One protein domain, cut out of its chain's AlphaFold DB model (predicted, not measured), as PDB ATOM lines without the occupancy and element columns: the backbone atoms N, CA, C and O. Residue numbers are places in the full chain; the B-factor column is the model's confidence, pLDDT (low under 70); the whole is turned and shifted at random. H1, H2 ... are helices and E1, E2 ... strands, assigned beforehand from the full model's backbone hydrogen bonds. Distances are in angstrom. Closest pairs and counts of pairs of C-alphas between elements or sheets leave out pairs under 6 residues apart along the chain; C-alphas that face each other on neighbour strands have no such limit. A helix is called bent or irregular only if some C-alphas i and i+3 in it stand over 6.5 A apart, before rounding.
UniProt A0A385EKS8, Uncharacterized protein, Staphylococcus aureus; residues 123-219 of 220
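What this domain is: This is residues 123 to 219 of the 220 residues of an uncharacterized protein of Staphylococcus aureus (UniProt A0A385EKS8). Three helices make an up-and-down bundle, their centres in a triangle, and a two-stranded hairpin, E1 and E2, packs with E1 along H3. H1 and H3 meet near Arg 145 and Pro 192 and spread apart from there, while H2 runs back between them in the chain. The printed part has 97 residues, with two named strands and then three named helices in the order E1 E2 H1 H2 H3; the sheet is antiparallel and the class is mostly helix. The whole is compact, with a radius of gyration of the C-alphas of 14.2 A, yet elongated, spanning 46 by 28 by 19 A.

How they stand to each other: E1, residues 123 to 128, and E2, residues 134 to 140, form an antiparallel hairpin at 157 degrees, with N 123 and O 139 2.8 A apart and N 135 and O 127 2.9 A apart, within hydrogen-bond range. H1, residues 141 to 162, and H2, residues 165 to 187, form a helical hairpin and touch, closest at the C-alphas of Leu 152 and Leu 179, 6.9 A, at a shallow tilt of 16 degrees, opposite ways. H3, residues 192 to 217, forms a helical hairpin with H2 and touches it, closest at the C-alphas of Leu 182 and Val 195, 6.4 A, at a shallow tilt of 14 degrees, opposite ways. H1 touches H3 with residues 141 to 148 alone, closest at the C-alphas of Arg 145 and Pro 192, 5.5 A, at a shallow tilt of 30 degrees, the same way. The closest C-alphas of E1 and H3 are those of Ile 128 and Asn 204, 5.5 A; E2 is apart from H3. O i to N i+4 pairs within hydrogen-bond range number 16 of 18 in H1, 16 of 19 in H2 and 19 of 22 in H3.

Where its parts are: E1 begins at C-alpha 123 (93.584, 59.781, -30.203) and is 16.5 A long; E2 is 20.0 A. H1, 31.3 A, is irregular, with C-alphas 142 and 145 7.2 A apart. H2, 26.3 A, is irregular, with C-alphas 171 and 174 7.9 A apart and a kink of 83 degrees near residue 172. H3, 38.3 A, ends at C-alpha 217 (78.528, 29.955, -13.712).

The domain as a whole: The C-alphas farthest apart, those of Ser 142 and Asn 219, are 46.5 A apart. The printed part has no cut, and its four links are tight. The mean pLDDT of the printed part is 84.6; residue 131 and residues 210 to 219 are under 70.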
ATOM      1  N   ILE A 123      94.305  61.044 -30.032       81.00
ATOM      2  CA  ILE A 123      93.584  59.781 -30.203       81.00
ATOM      3  C   ILE A 123      92.842  59.458 -28.912       81.00
ATOM      4  O   ILE A 123      93.423  59.426 -27.829       81.00
ATOM      5  N   ARG A 124      91.541  59.188 -29.041       85.31
ATOM      6  CA  ARG A 124      90.712  58.668 -27.951       85.31
ATOM      7  C   ARG A 124      90.709  57.150 -27.996       85.31
ATOM      8  O   ARG A 124      90.380  56.568 -29.030       85.31
ATOM      9  N   ILE A 125      91.026  56.524 -26.874       88.75
ATOM     10  CA  ILE A 125      90.962  55.075 -26.702       88.75
ATOM     11  C   ILE A 125      89.900  54.727 -25.668       88.75
ATOM     12  O   ILE A 125      89.664  55.490 -24.733       88.75
ATOM     13  N   LYS A 126      89.264  53.570 -25.847       90.75
ATOM     14  CA  LYS A 126      88.309  53.000 -24.899       90.75
ATOM     15  C   LYS A 126      88.771  51.594 -24.531       90.75
ATOM     16  O   LYS A 126      88.844  50.733 -25.411       90.75
ATOM     17  N   LEU A 127      89.060  51.382 -23.254       90.56
ATOM     18  CA  LEU A 127      89.455  50.091 -22.695       90.56
ATOM     19  C   LEU A 127      88.341  49.575 -21.779       90.56
ATOM     20  O   LEU A 127      87.810  50.334 -20.970       90.56
ATOM     21  N   ILE A 128      87.954  48.313 -21.947       86.94
ATOM     22  CA  ILE A 128      86.900  47.657 -21.161       86.94
ATOM     23  C   ILE A 128      87.506  47.119 -19.864       86.94
ATOM     24  O   ILE A 128      88.461  46.352 -19.904       86.94
ATOM     25  N   GLU A 129      86.960  47.507 -18.716       80.31
ATOM     26  CA  GLU A 129      87.420  46.992 -17.419       80.31
ATOM     27  C   GLU A 129      86.567  45.808 -16.953       80.31
ATOM     28  O   GLU A 129      87.107  44.823 -16.451       80.31
ATOM     29  N   ASP A 130      85.250  45.880 -17.173       76.62
ATOM     30  CA  ASP A 130      84.287  44.816 -16.880       76.62
ATOM     31  C   ASP A 130      83.009  44.954 -17.740       76.62
ATOM     32  O   ASP A 130      82.982  45.695 -18.724       76.62
ATOM     33  N   GLU A 131      81.943  44.226 -17.386       69.00
ATOM     34  CA  GLU A 131      80.670  44.191 -18.122       69.00
ATOM     35  C   GLU A 131      80.014  45.557 -18.336       69.00
ATOM     36  O   GLU A 131      79.268  45.737 -19.302       69.00
ATOM     37  N   ILE A 132      80.239  46.495 -17.422       74.69
ATOM     38  CA  ILE A 132      79.550  47.786 -17.386       74.69
ATOM     39  C   ILE A 132      80.521  48.967 -17.387       74.69
ATOM     40  O   ILE A 132      80.120  50.076 -17.750       74.69
ATOM     41  N   ASN A 133      81.789  48.741 -17.038       82.69
ATOM     42  CA  ASN A 133      82.794  49.777 -16.886       82.69
ATOM     43  C   ASN A 133      83.791  49.794 -18.045       82.69
ATOM     44  O   ASN A 133      84.295  48.777 -18.527       82.69
ATOM     45  N   SER A 134      84.104  51.009 -18.484       86.50
ATOM     46  CA  SER A 134      85.152  51.262 -19.461       86.50
ATOM     47  C   SER A 134      85.817  52.592 -19.174       86.50
ATOM     48  O   SER A 134      85.127  53.572 -18.882       86.50
ATOM     49  N   VAL A 135      87.127  52.651 -19.370       88.88
ATOM     50  CA  VAL A 135      87.900  53.882 -19.251       88.88
ATOM     51  C   VAL A 135      88.131  54.463 -20.637       88.88
ATOM     52  O   VAL A 135      88.546  53.766 -21.567       88.88
ATOM     53  N   ILE A 136      87.838  55.756 -20.774       88.69
ATOM     54  CA  ILE A 136      88.171  56.537 -21.963       88.69
ATOM     55  C   ILE A 136      89.354  57.427 -21.616       88.69
ATOM     56  O   ILE A 136      89.316  58.186 -20.649       88.69
ATOM     57  N   SER A 137      90.390  57.358 -22.435       85.81
ATOM     58  CA  SER A 137      91.590  58.173 -22.278       85.81
ATOM     59  C   SER A 137      91.964  58.804 -23.614       85.81
ATOM     60  O   SER A 137      91.629  58.279 -24.677       85.81
ATOM     61  N   THR A 138      92.604  59.969 -23.559       84.12
ATOM     62  CA  THR A 138      93.019  60.738 -24.739       84.12
ATOM     63  C   THR A 138      94.525  60.931 -24.686       84.12
ATOM     64  O   THR A 138      95.037  61.294 -23.633       84.12
ATOM     65  N   PHE A 139      95.205  60.693 -25.805       84.06
ATOM     66  CA  PHE A 139      96.664  60.774 -25.913       84.06
ATOM     67  C   PHE A 139      97.072  61.486 -27.197       84.06
ATOM     68  O   PHE A 139      96.403  61.300 -28.221       84.06
ATOM     69  N   LYS A 140      98.182  62.230 -27.174       83.88
ATOM     70  CA  LYS A 140      98.817  62.737 -28.400       83.88
ATOM     71  C   LYS A 140      99.450  61.555 -29.155       83.88
ATOM     72  O   LYS A 140      99.906  60.591 -28.537       83.88
ATOM     73  N   VAL A 141      99.484  61.590 -30.491       83.75
ATOM     74  CA  VAL A 141     100.092  60.515 -31.309       83.75
ATOM     75  C   VAL A 141     101.544  60.251 -30.904       83.75
ATOM     76  O   VAL A 141     101.955  59.092 -30.805       83.75
ATOM     77  N   SER A 142     102.287  61.310 -30.589       81.62
ATOM     78  CA  SER A 142     103.668  61.247 -30.098       81.62
ATOM     79  C   SER A 142     103.839  60.453 -28.793       81.62
ATOM     80  O   SER A 142     104.900  59.875 -28.559       81.62
ATOM     81  N   GLU A 143     102.800  60.356 -27.963       88.81
ATOM     82  CA  GLU A 143     102.837  59.699 -26.649       88.81
ATOM     83  C   GLU A 143     102.464  58.211 -26.712       88.81
ATOM     84  O   GLU A 143     102.725  57.457 -25.768       88.81
ATOM     85  N   ILE A 144     101.880  57.754 -27.828       90.06
ATOM     86  CA  ILE A 144     101.288  56.411 -27.954       90.06
ATOM     87  C   ILE A 144     102.294  55.311 -27.631       90.06
ATOM     88  O   ILE A 144     101.935  54.306 -27.021       90.06
ATOM     89  N   ARG A 145     103.558  55.474 -28.029       91.25
ATOM     90  CA  ARG A 145     104.580  54.447 -27.808       91.25
ATOM     91  C   ARG A 145     104.864  54.228 -26.323       91.25
ATOM     92  O   ARG A 145     104.866  53.085 -25.871       91.25
ATOM     93  N   GLU A 146     105.109  55.299 -25.576       91.38
ATOM     94  CA  GLU A 146     105.402  55.197 -24.142       91.38
ATOM     95  C   GLU A 146     104.163  54.763 -23.358       91.38
ATOM     96  O   GLU A 146     104.247  53.889 -22.493       91.38
ATOM     97  N   MET A 147     102.988  55.260 -23.745       91.62
ATOM     98  CA  MET A 147     101.715  54.781 -23.212       91.62
ATOM     99  C   MET A 147     101.527  53.273 -23.449       91.62
ATOM    100  O   MET A 147     101.156  52.558 -22.522       91.62
ATOM    101  N   LEU A 148     101.800  52.756 -24.651       94.19
ATOM    102  CA  LEU A 148     101.667  51.324 -24.939       94.19
ATOM    103  C   LEU A 148     102.579  50.471 -24.060       94.19
ATOM    104  O   LEU A 148     102.127  49.461 -23.522       94.19
ATOM    105  N   LYS A 149     103.836  50.886 -23.872       94.19
ATOM    106  CA  LYS A 149     104.767  50.205 -22.959       94.19
ATOM    107  C   LYS A 149     104.226  50.180 -21.532       94.19
ATOM    108  O   LYS A 149     104.286  49.143 -20.871       94.19
ATOM    109  N   TYR A 150     103.683  51.305 -21.069       92.88
ATOM    110  CA  TYR A 150     103.073  51.416 -19.748       92.88
ATOM    111  C   TYR A 150     101.856  50.490 -19.597       92.88
ATOM    112  O   TYR A 150     101.796  49.716 -18.642       92.88
ATOM    113  N   LEU A 151     100.928  50.507 -20.560       92.38
ATOM    114  CA  LEU A 151      99.725  49.667 -20.547       92.38
ATOM    115  C   LEU A 151     100.066  48.172 -20.568       92.38
ATOM    116  O   LEU A 151      99.542  47.422 -19.748       92.38
ATOM    117  N   LEU A 152     100.988  47.744 -21.437       93.75
ATOM    118  CA  LEU A 152     101.459  46.355 -21.487       93.75
ATOM    119  C   LEU A 152     102.103  45.927 -20.164       93.75
ATOM    120  O   LEU A 152     101.802  44.856 -19.644       93.75
ATOM    121  N   SER A 153     102.955  46.781 -19.593       92.00
ATOM    122  CA  SER A 153     103.627  46.491 -18.321       92.00
ATOM    123  C   SER A 153     102.634  46.349 -17.168       92.00
ATOM    124  O   SER A 153     102.783  45.459 -16.332       92.00
ATOM    125  N   ASN A 154     101.624  47.217 -17.114       91.25
ATOM    126  CA  ASN A 154     100.575  47.138 -16.102       91.25
ATOM    127  C   ASN A 154      99.743  45.869 -16.242       91.25
ATOM    128  O   ASN A 154      99.447  45.228 -15.238       91.25
ATOM    129  N   GLU A 155      99.415  45.482 -17.469       90.94
ATOM    130  CA  GLU A 155      98.609  44.296 -17.721       90.94
ATOM    131  C   GLU A 155      99.355  43.000 -17.365       90.94
ATOM    132  O   GLU A 155      98.794  42.110 -16.728       90.94
ATOM    133  N   ILE A 156     100.653  42.922 -17.672       87.69
ATOM    134  CA  ILE A 156     101.502  41.801 -17.243       87.69
ATOM    135  C   ILE A 156     101.581  41.734 -15.713       87.69
ATOM    136  O   ILE A 156     101.433  40.656 -15.139       87.69
ATOM    137  N   LYS A 157     101.772  42.875 -15.035       89.19
ATOM    138  CA  LYS A 157     101.792  42.928 -13.561       89.19
ATOM    139  C   LYS A 157     100.465  42.487 -12.955       89.19
ATOM    140  O   LYS A 157     100.465  41.744 -11.980       89.19
ATOM    141  N   LYS A 158      99.342  42.927 -13.526       87.62
ATOM    142  CA  LYS A 158      98.006  42.515 -13.091       87.62
ATOM    143  C   LYS A 158      97.848  41.001 -13.203       87.62
ATOM    144  O   LYS A 158      97.471  40.359 -12.233       87.62
ATOM    145  N   MET A 159      98.255  40.414 -14.329       86.06
ATOM    146  CA  MET A 159      98.219  38.960 -14.500       86.06
ATOM    147  C   MET A 159      99.068  38.201 -13.477       86.06
ATOM    148  O   MET A 159      98.639  37.161 -12.998       86.06
ATOM    149  N   GLN A 160     100.247  38.718 -13.129       84.50
ATOM    150  CA  GLN A 160     101.117  38.105 -12.121       84.50
ATOM    151  C   GLN A 160     100.546  38.172 -10.698       84.50
ATOM    152  O   GLN A 160     100.899  37.336  -9.871       84.50
ATOM    153  N   ASN A 161      99.708  39.169 -10.407       88.25
ATOM    154  CA  ASN A 161      99.109  39.354  -9.086       88.25
ATOM    155  C   ASN A 161      97.782  38.602  -8.929       88.25
ATOM    156  O   ASN A 161      97.490  38.117  -7.838       88.25
ATOM    157  N   ASP A 162      96.991  38.524 -10.001       88.00
ATOM    158  CA  ASP A 162      95.604  38.053  -9.944       88.00
ATOM    159  C   ASP A 162      95.456  36.555 -10.259       88.00
ATOM    160  O   ASP A 162      94.398  35.988  -9.990       88.00
ATOM    161  N   TYR A 163      96.485  35.916 -10.829       86.06
ATOM    162  CA  TYR A 163      96.435  34.519 -11.271       86.06
ATOM    163  C   TYR A 163      97.683  33.743 -10.855       86.06
ATOM    164  O   TYR A 163      98.807  34.249 -10.932       86.06
ATOM    165  N   ASP A 164      97.507  32.474 -10.485       89.25
ATOM    166  CA  ASP A 164      98.634  31.567 -10.283       89.25
ATOM    167  C   ASP A 164      99.209  31.033 -11.611       89.25
ATOM    168  O   ASP A 164      98.657  31.207 -12.700       89.25
ATOM    169  N   SER A 165     100.366  30.366 -11.543       85.69
ATOM    170  CA  SER A 165     101.058  29.880 -12.743       85.69
ATOM    171  C   SER A 165     100.263  28.843 -13.550       85.69
ATOM    172  O   SER A 165     100.423  28.780 -14.771       85.69
ATOM    173  N   LEU A 166      99.424  28.026 -12.906       87.56
ATOM    174  CA  LEU A 166      98.574  27.051 -13.593       87.56
ATOM    175  C   LEU A 166      97.379  27.748 -14.243       87.56
ATOM    176  O   LEU A 166      97.071  27.464 -15.399       87.56
ATOM    177  N   GLU A 167      96.741  28.686 -13.549       86.44
ATOM    178  CA  GLU A 167      95.648  29.494 -14.094       86.44
ATOM    179  C   GLU A 167      96.104  30.301 -15.309       86.44
ATOM    180  O   GLU A 167      95.416  30.332 -16.332       86.44
ATOM    181  N   VAL A 168      97.300  30.886 -15.244       84.94
ATOM    182  CA  VAL A 168      97.914  31.568 -16.384       84.94
ATOM    183  C   VAL A 168      98.094  30.606 -17.560       84.94
ATOM    184  O   VAL A 168      97.681  30.918 -18.679       84.94
ATOM    185  N   LEU A 169      98.668  29.425 -17.316       84.06
ATOM    186  CA  LEU A 169      98.921  28.430 -18.358       84.06
ATOM    187  C   LEU A 169      97.626  27.946 -19.026       84.06
ATOM    188  O   LEU A 169      97.581  27.812 -20.247       84.06
ATOM    189  N   TYR A 170      96.575  27.698 -18.244       84.50
ATOM    190  CA  TYR A 170      95.325  27.137 -18.756       84.50
ATOM    191  C   TYR A 170      94.374  28.180 -19.346       84.50
ATOM    192  O   TYR A 170      93.643  27.860 -20.285       84.50
ATOM    193  N   TYR A 171      94.354  29.406 -18.816       84.69
ATOM    194  CA  TYR A 171      93.332  30.395 -19.170       84.69
ATOM    195  C   TYR A 171      93.866  31.649 -19.852       84.69
ATOM    196  O   TYR A 171      93.090  32.306 -20.543       84.69
ATOM    197  N   LYS A 172      95.148  31.991 -19.681       88.19
ATOM    198  CA  LYS A 172      95.723  33.263 -20.157       88.19
ATOM    199  C   LYS A 172      96.862  33.105 -21.164       88.19
ATOM    200  O   LYS A 172      97.323  34.111 -21.693       88.19
ATOM    201  N   CYS A 173      97.296  31.882 -21.467       87.38
ATOM    202  CA  CYS A 173      98.448  31.621 -22.337       87.38
ATOM    203  C   CYS A 173      98.344  32.327 -23.703       87.38
ATOM    204  O   CYS A 173      99.263  33.044 -24.097       87.38
ATOM    205  N   ASP A 174      97.204  32.204 -24.391       90.06
ATOM    206  CA  ASP A 174      96.991  32.861 -25.689       90.06
ATOM    207  C   ASP A 174      97.057  34.387 -25.581       90.06
ATOM    208  O   ASP A 174      97.684  35.047 -26.409       90.06
ATOM    209  N   TYR A 175      96.454  34.949 -24.534       92.50
ATOM    210  CA  TYR A 175      96.455  36.387 -24.302       92.50
ATOM    211  C   TYR A 175      97.867  36.916 -24.027       92.50
ATOM    212  O   TYR A 175      98.291  37.885 -24.654       92.50
ATOM    213  N   ILE A 176      98.640  36.236 -23.174       90.50
ATOM    214  CA  ILE A 176     100.041  36.583 -22.897       90.50
ATOM    215  C   ILE A 176     100.888  36.511 -24.166       90.50
ATOM    216  O   ILE A 176     101.695  37.408 -24.413       90.50
ATOM    217  N   ASN A 177     100.691  35.486 -24.997       91.56
ATOM    218  CA  ASN A 177     101.400  35.371 -26.268       91.56
ATOM    219  C   ASN A 177     101.096  36.557 -27.194       91.56
ATOM    220  O   ASN A 177     102.004  37.083 -27.837       91.56
ATOM    221  N   GLU A 178      99.845  37.019 -27.247       95.38
ATOM    222  CA  GLU A 178      99.491  38.223 -28.002       95.38
ATOM    223  C   GLU A 178     100.116  39.491 -27.404       95.38
ATOM    224  O   GLU A 178     100.644  40.310 -28.158       95.38
ATOM    225  N   LEU A 179     100.157  39.644 -26.074       94.50
ATOM    226  CA  LEU A 179     100.862  40.769 -25.443       94.50
ATOM    227  C   LEU A 179     102.363  40.762 -25.768       94.50
ATOM    228  O   LEU A 179     102.923  41.810 -26.086       94.50
ATOM    229  N   GLY A 180     103.003  39.589 -25.777       93.38
ATOM    230  CA  GLY A 180     104.409  39.440 -26.167       93.38
ATOM    231  C   GLY A 180     104.671  39.835 -27.625       93.38
ATOM    232  O   GLY A 180     105.652  40.524 -27.922       93.38
ATOM    233  N   LYS A 181     103.761  39.487 -28.546       95.69
ATOM    234  CA  LYS A 181     103.824  39.950 -29.946       95.69
ATOM    235  C   LYS A 181     103.677  41.464 -30.045       95.69
ATOM    236  O   LYS A 181     104.370  42.095 -30.839       95.69
ATOM    237  N   LEU A 182     102.776  42.062 -29.264       95.69
ATOM    238  CA  LEU A 182     102.601  43.514 -29.231       95.69
ATOM    239  C   LEU A 182     103.858  44.216 -28.719       95.69
ATOM    240  O   LEU A 182     104.273  45.196 -29.329       95.69
ATOM    241  N   GLN A 183     104.493  43.690 -27.671       94.25
ATOM    242  CA  GLN A 183     105.762  44.215 -27.175       94.25
ATOM    243  C   GLN A 183     106.868  44.127 -28.235       94.25
ATOM    244  O   GLN A 183     107.531  45.128 -28.497       94.25
ATOM    245  N   SER A 184     106.995  42.981 -28.909       94.75
ATOM    246  CA  SER A 184     107.967  42.805 -29.998       94.75
ATOM    247  C   SER A 184     107.742  43.827 -31.119       94.75
ATOM    248  O   SER A 184     108.676  44.486 -31.552       94.75
ATOM    249  N   ASN A 185     106.484  44.076 -31.509       95.00
ATOM    250  CA  ASN A 185     106.157  45.093 -32.517       95.00
ATOM    251  C   ASN A 185     106.595  46.513 -32.100       95.00
ATOM    252  O   ASN A 185     106.951  47.320 -32.958       95.00
ATOM    253  N   ILE A 186     106.549  46.844 -30.803       92.38
ATOM    254  CA  ILE A 186     107.035  48.138 -30.289       92.38
ATOM    255  C   ILE A 186     108.561  48.213 -30.404       92.38
ATOM    256  O   ILE A 186     109.091  49.250 -30.809       92.38
ATOM    257  N   GLU A 187     109.260  47.138 -30.043       92.44
ATOM    258  CA  GLU A 187     110.723  47.036 -30.115       92.44
ATOM    259  C   GLU A 187     111.221  47.087 -31.571       92.44
ATOM    260  O   GLU A 187     112.160  47.823 -31.874       92.44
ATOM    261  N   ASP A 188     110.497  46.442 -32.489       94.06
ATOM    262  CA  ASP A 188     110.749  46.425 -33.937       94.06
ATOM    263  C   ASP A 188     110.359  47.733 -34.653       94.06
ATOM    264  O   ASP A 188     110.422  47.830 -35.879       94.06
ATOM    265  N   ASN A 189     109.966  48.771 -33.906       88.06
ATOM    266  CA  ASN A 189     109.567  50.078 -34.432       88.06
ATOM    267  C   ASN A 189     108.405  50.047 -35.436       88.06
ATOM    268  O   ASN A 189     108.314  50.917 -36.305       88.06
ATOM    269  N   ILE A 190     107.479  49.101 -35.288       90.56
ATOM    270  CA  ILE A 190     106.213  49.144 -36.022       90.56
ATOM    271  C   ILE A 190     105.437  50.402 -35.607       90.56
ATOM    272  O   ILE A 190     105.524  50.848 -34.460       90.56
ATOM    273  N   ASP A 191     104.681  50.977 -36.548       86.06
ATOM    274  CA  ASP A 191     103.842  52.158 -36.324       86.06
ATOM    275  C   ASP A 191     103.027  52.023 -35.015       86.06
ATOM    276  O   ASP A 191     102.167  51.132 -34.912       86.06
ATOM    277  N   PRO A 192     103.258  52.907 -34.022       87.94
ATOM    278  CA  PRO A 192     102.588  52.850 -32.727       87.94
ATOM    279  C   PRO A 192     101.059  52.872 -32.820       87.94
ATOM    280  O   PRO A 192     100.397  52.238 -32.002       87.94
ATOM    281  N   VAL A 193     100.470  53.535 -33.821       86.62
ATOM    282  CA  VAL A 193      99.010  53.583 -34.008       86.62
ATOM    283  C   VAL A 193      98.469  52.221 -34.449       86.62
ATOM    284  O   VAL A 193      97.389  51.807 -34.017       86.62
ATOM    285  N   ILE A 194      99.212  51.495 -35.289       89.75
ATOM    286  CA  ILE A 194      98.853  50.132 -35.705       89.75
ATOM    287  C   ILE A 194      98.919  49.190 -34.502       89.75
ATOM    288  O   ILE A 194      97.987  48.411 -34.273       89.75
ATOM    289  N   VAL A 195      99.992  49.283 -33.714       94.12
ATOM    290  CA  VAL A 195     100.154  48.476 -32.499       94.12
ATOM    291  C   VAL A 195      99.057  48.803 -31.485       94.12
ATOM    292  O   VAL A 195      98.466  47.884 -30.924       94.12
ATOM    293  N   LEU A 196      98.703  50.080 -31.320       93.06
ATOM    294  CA  LEU A 196      97.629  50.521 -30.430       93.06
ATOM    295  C   LEU A 196      96.277  49.920 -30.795       93.06
ATOM    296  O   LEU A 196      95.581  49.405 -29.924       93.06
ATOM    297  N   LYS A 197      95.908  49.939 -32.080       91.50
ATOM    298  CA  LYS A 197      94.656  49.318 -32.536       91.50
ATOM    299  C   LYS A 197      94.609  47.838 -32.176       91.50
ATOM    300  O   LYS A 197      93.600  47.372 -31.656       91.50
ATOM    301  N   ARG A 198      95.708  47.116 -32.415       94.50
ATOM    302  CA  ARG A 198      95.804  45.696 -32.056       94.50
ATOM    303  C   ARG A 198      95.728  45.486 -30.550       94.50
ATOM    304  O   ARG A 198      94.970  44.627 -30.127       94.50
ATOM    305  N   PHE A 199      96.436  46.292 -29.759       95.19
ATOM    306  CA  PHE A 199      96.363  46.237 -28.299       95.19
ATOM    307  C   PHE A 199      94.925  46.397 -27.804       95.19
ATOM    308  O   PHE A 199      94.451  45.536 -27.074       95.19
ATOM    309  N   ILE A 200      94.206  47.434 -28.249       93.38
ATOM    310  CA  ILE A 200      92.816  47.685 -27.834       93.38
ATOM    311  C   ILE A 200      91.925  46.486 -28.166       93.38
ATOM    312  O   ILE A 200      91.138  46.059 -27.328       93.38
ATOM    313  N   THR A 201      92.050  45.925 -29.372       93.31
ATOM    314  CA  THR A 201      91.280  44.741 -29.768       93.31
ATOM    315  C   THR A 201      91.625  43.525 -28.912       93.31
ATOM    316  O   THR A 201      90.719  42.868 -28.408       93.31
ATOM    317  N   THR A 202      92.912  43.223 -28.726       93.75
ATOM    318  CA  THR A 202      93.373  42.082 -27.924       93.75
ATOM    319  C   THR A 202      92.917  42.206 -26.471       93.75
ATOM    320  O   THR A 202      92.355  41.257 -25.934       93.75
ATOM    321  N   TYR A 203      93.098  43.383 -25.871       93.31
ATOM    322  CA  TYR A 203      92.688  43.691 -24.505       93.31
ATOM    323  C   TYR A 203      91.168  43.562 -24.348       93.31
ATOM    324  O   TYR A 203      90.692  42.730 -23.584       93.31
ATOM    325  N   ASN A 204      90.377  44.301 -25.132       91.88
ATOM    326  CA  ASN A 204      88.919  44.298 -24.981       91.88
ATOM    327  C   ASN A 204      88.309  42.906 -25.217       91.88
ATOM    328  O   ASN A 204      87.436  42.499 -24.458       91.88
ATOM    329  N   ASN A 205      88.809  42.143 -26.196       90.50
ATOM    330  CA  ASN A 205      88.338  40.777 -26.441       90.50
ATOM    331  C   ASN A 205      88.567  39.847 -25.239       90.50
ATOM    332  O   ASN A 205      87.743  38.968 -24.980       90.50
ATOM    333  N   GLU A 206      89.684  39.996 -24.525       89.50
ATOM    334  CA  GLU A 206      89.983  39.179 -23.347       89.50
ATOM    335  C   GLU A 206      89.001  39.472 -22.207       89.50
ATOM    336  O   GLU A 206      88.413  38.552 -21.630       89.50
ATOM    337  N   TYR A 207      88.764  40.754 -21.926       86.25
ATOM    338  CA  TYR A 207      87.863  41.173 -20.853       86.25
ATOM    339  C   TYR A 207      86.388  40.901 -21.187       86.25
ATOM    340  O   TYR A 207      85.641  40.451 -20.318       86.25
ATOM    341  N   GLU A 208      85.973  41.031 -22.451       83.44
ATOM    342  CA  GLU A 208      84.635  40.619 -22.903       83.44
ATOM    343  C   GLU A 208      84.409  39.104 -22.748       83.44
ATOM    344  O   GLU A 208      83.354  38.667 -22.279       83.44
ATOM    345  N   ARG A 209      85.406  38.271 -23.079       72.94
ATOM    346  CA  ARG A 209      85.315  36.809 -22.894       72.94
ATOM    347  C   ARG A 209      85.199  36.418 -21.425       72.94
ATOM    348  O   ARG A 209      84.472  35.472 -21.107       72.94
ATOM    349  N   PHE A 210      85.899  37.122 -20.539       62.41
ATOM    350  CA  PHE A 210      85.809  36.899 -19.096       62.41
ATOM    351  C   PHE A 210      84.414  37.224 -18.559       62.41
ATOM    352  O   PHE A 210      83.827  36.406 -17.849       62.41
ATOM    353  N   CYS A 211      83.842  38.345 -18.991       55.47
ATOM    354  CA  CYS A 211      82.468  38.735 -18.687       55.47
ATOM    355  C   CYS A 211      81.447  37.654 -19.094       55.47
ATOM    356  O   CYS A 211      80.598  37.235 -18.309       55.47
ATOM    357  N   CYS A 212      81.573  37.090 -20.300       53.53
ATOM    358  CA  CYS A 212      80.679  36.020 -20.752       53.53
ATOM    359  C   CYS A 212      80.805  34.710 -19.947       53.53
ATOM    360  O   CYS A 212      79.821  33.978 -19.835       53.53
ATOM    361  N   LYS A 213      81.975  34.392 -19.374       52.31
ATOM    362  CA  LYS A 213      82.161  33.174 -18.562       52.31
ATOM    363  C   LYS A 213      81.473  33.258 -17.195       52.31
ATOM    364  O   LYS A 213      80.915  32.252 -16.759       52.31
ATOM    365  N   VAL A 214      81.434  34.430 -16.555       49.00
ATOM    366  CA  VAL A 214      80.744  34.624 -15.261       49.00
ATOM    367  C   VAL A 214      79.236  34.351 -15.389       49.00
ATOM    368  O   VAL A 214      78.642  33.724 -14.511       49.00
ATOM    369  N   LYS A 215      78.626  34.693 -16.533       43.44
ATOM    370  CA  LYS A 215      77.200  34.423 -16.818       43.44
ATOM    371  C   LYS A 215      76.830  32.943 -16.886       43.44
ATOM    372  O   LYS A 215      75.695  32.596 -16.571       43.44
ATOM    373  N   ASN A 216      77.757  32.070 -17.275       41.88
ATOM    374  CA  ASN A 216      77.483  30.634 -17.365       41.88
ATOM    375  C   ASN A 216      77.650  29.909 -16.022       41.88
ATOM    376  O   ASN A 216      77.114  28.820 -15.861       41.88
ATOM    377  N   ILE A 217      78.356  30.513 -15.061       45.06
ATOM    378  CA  ILE A 217      78.528  29.955 -13.712       45.06
ATOM    379  C   ILE A 217      77.388  30.410 -12.787       45.06
ATOM    380  O   ILE A 217      76.961  29.641 -11.940       45.06
ATOM    381  N   ALA A 218      76.841  31.617 -12.969       40.50
ATOM    382  CA  ALA A 218      75.730  32.127 -12.153       40.50
ATOM    383  C   ALA A 218      74.336  31.569 -12.527       40.50
ATOM    384  O   ALA A 218      73.368  31.821 -11.815       40.50
ATOM    385  N   ASN A 219      74.221  30.839 -13.644       41.97
ATOM    386  CA  ASN A 219      72.973  30.219 -14.119       41.97
ATOM    387  C   ASN A 219      72.935  28.686 -13.919       41.97
ATOM    388  O   ASN A 219      72.068  28.011 -14.482       41.97
TER     389      ASN A 219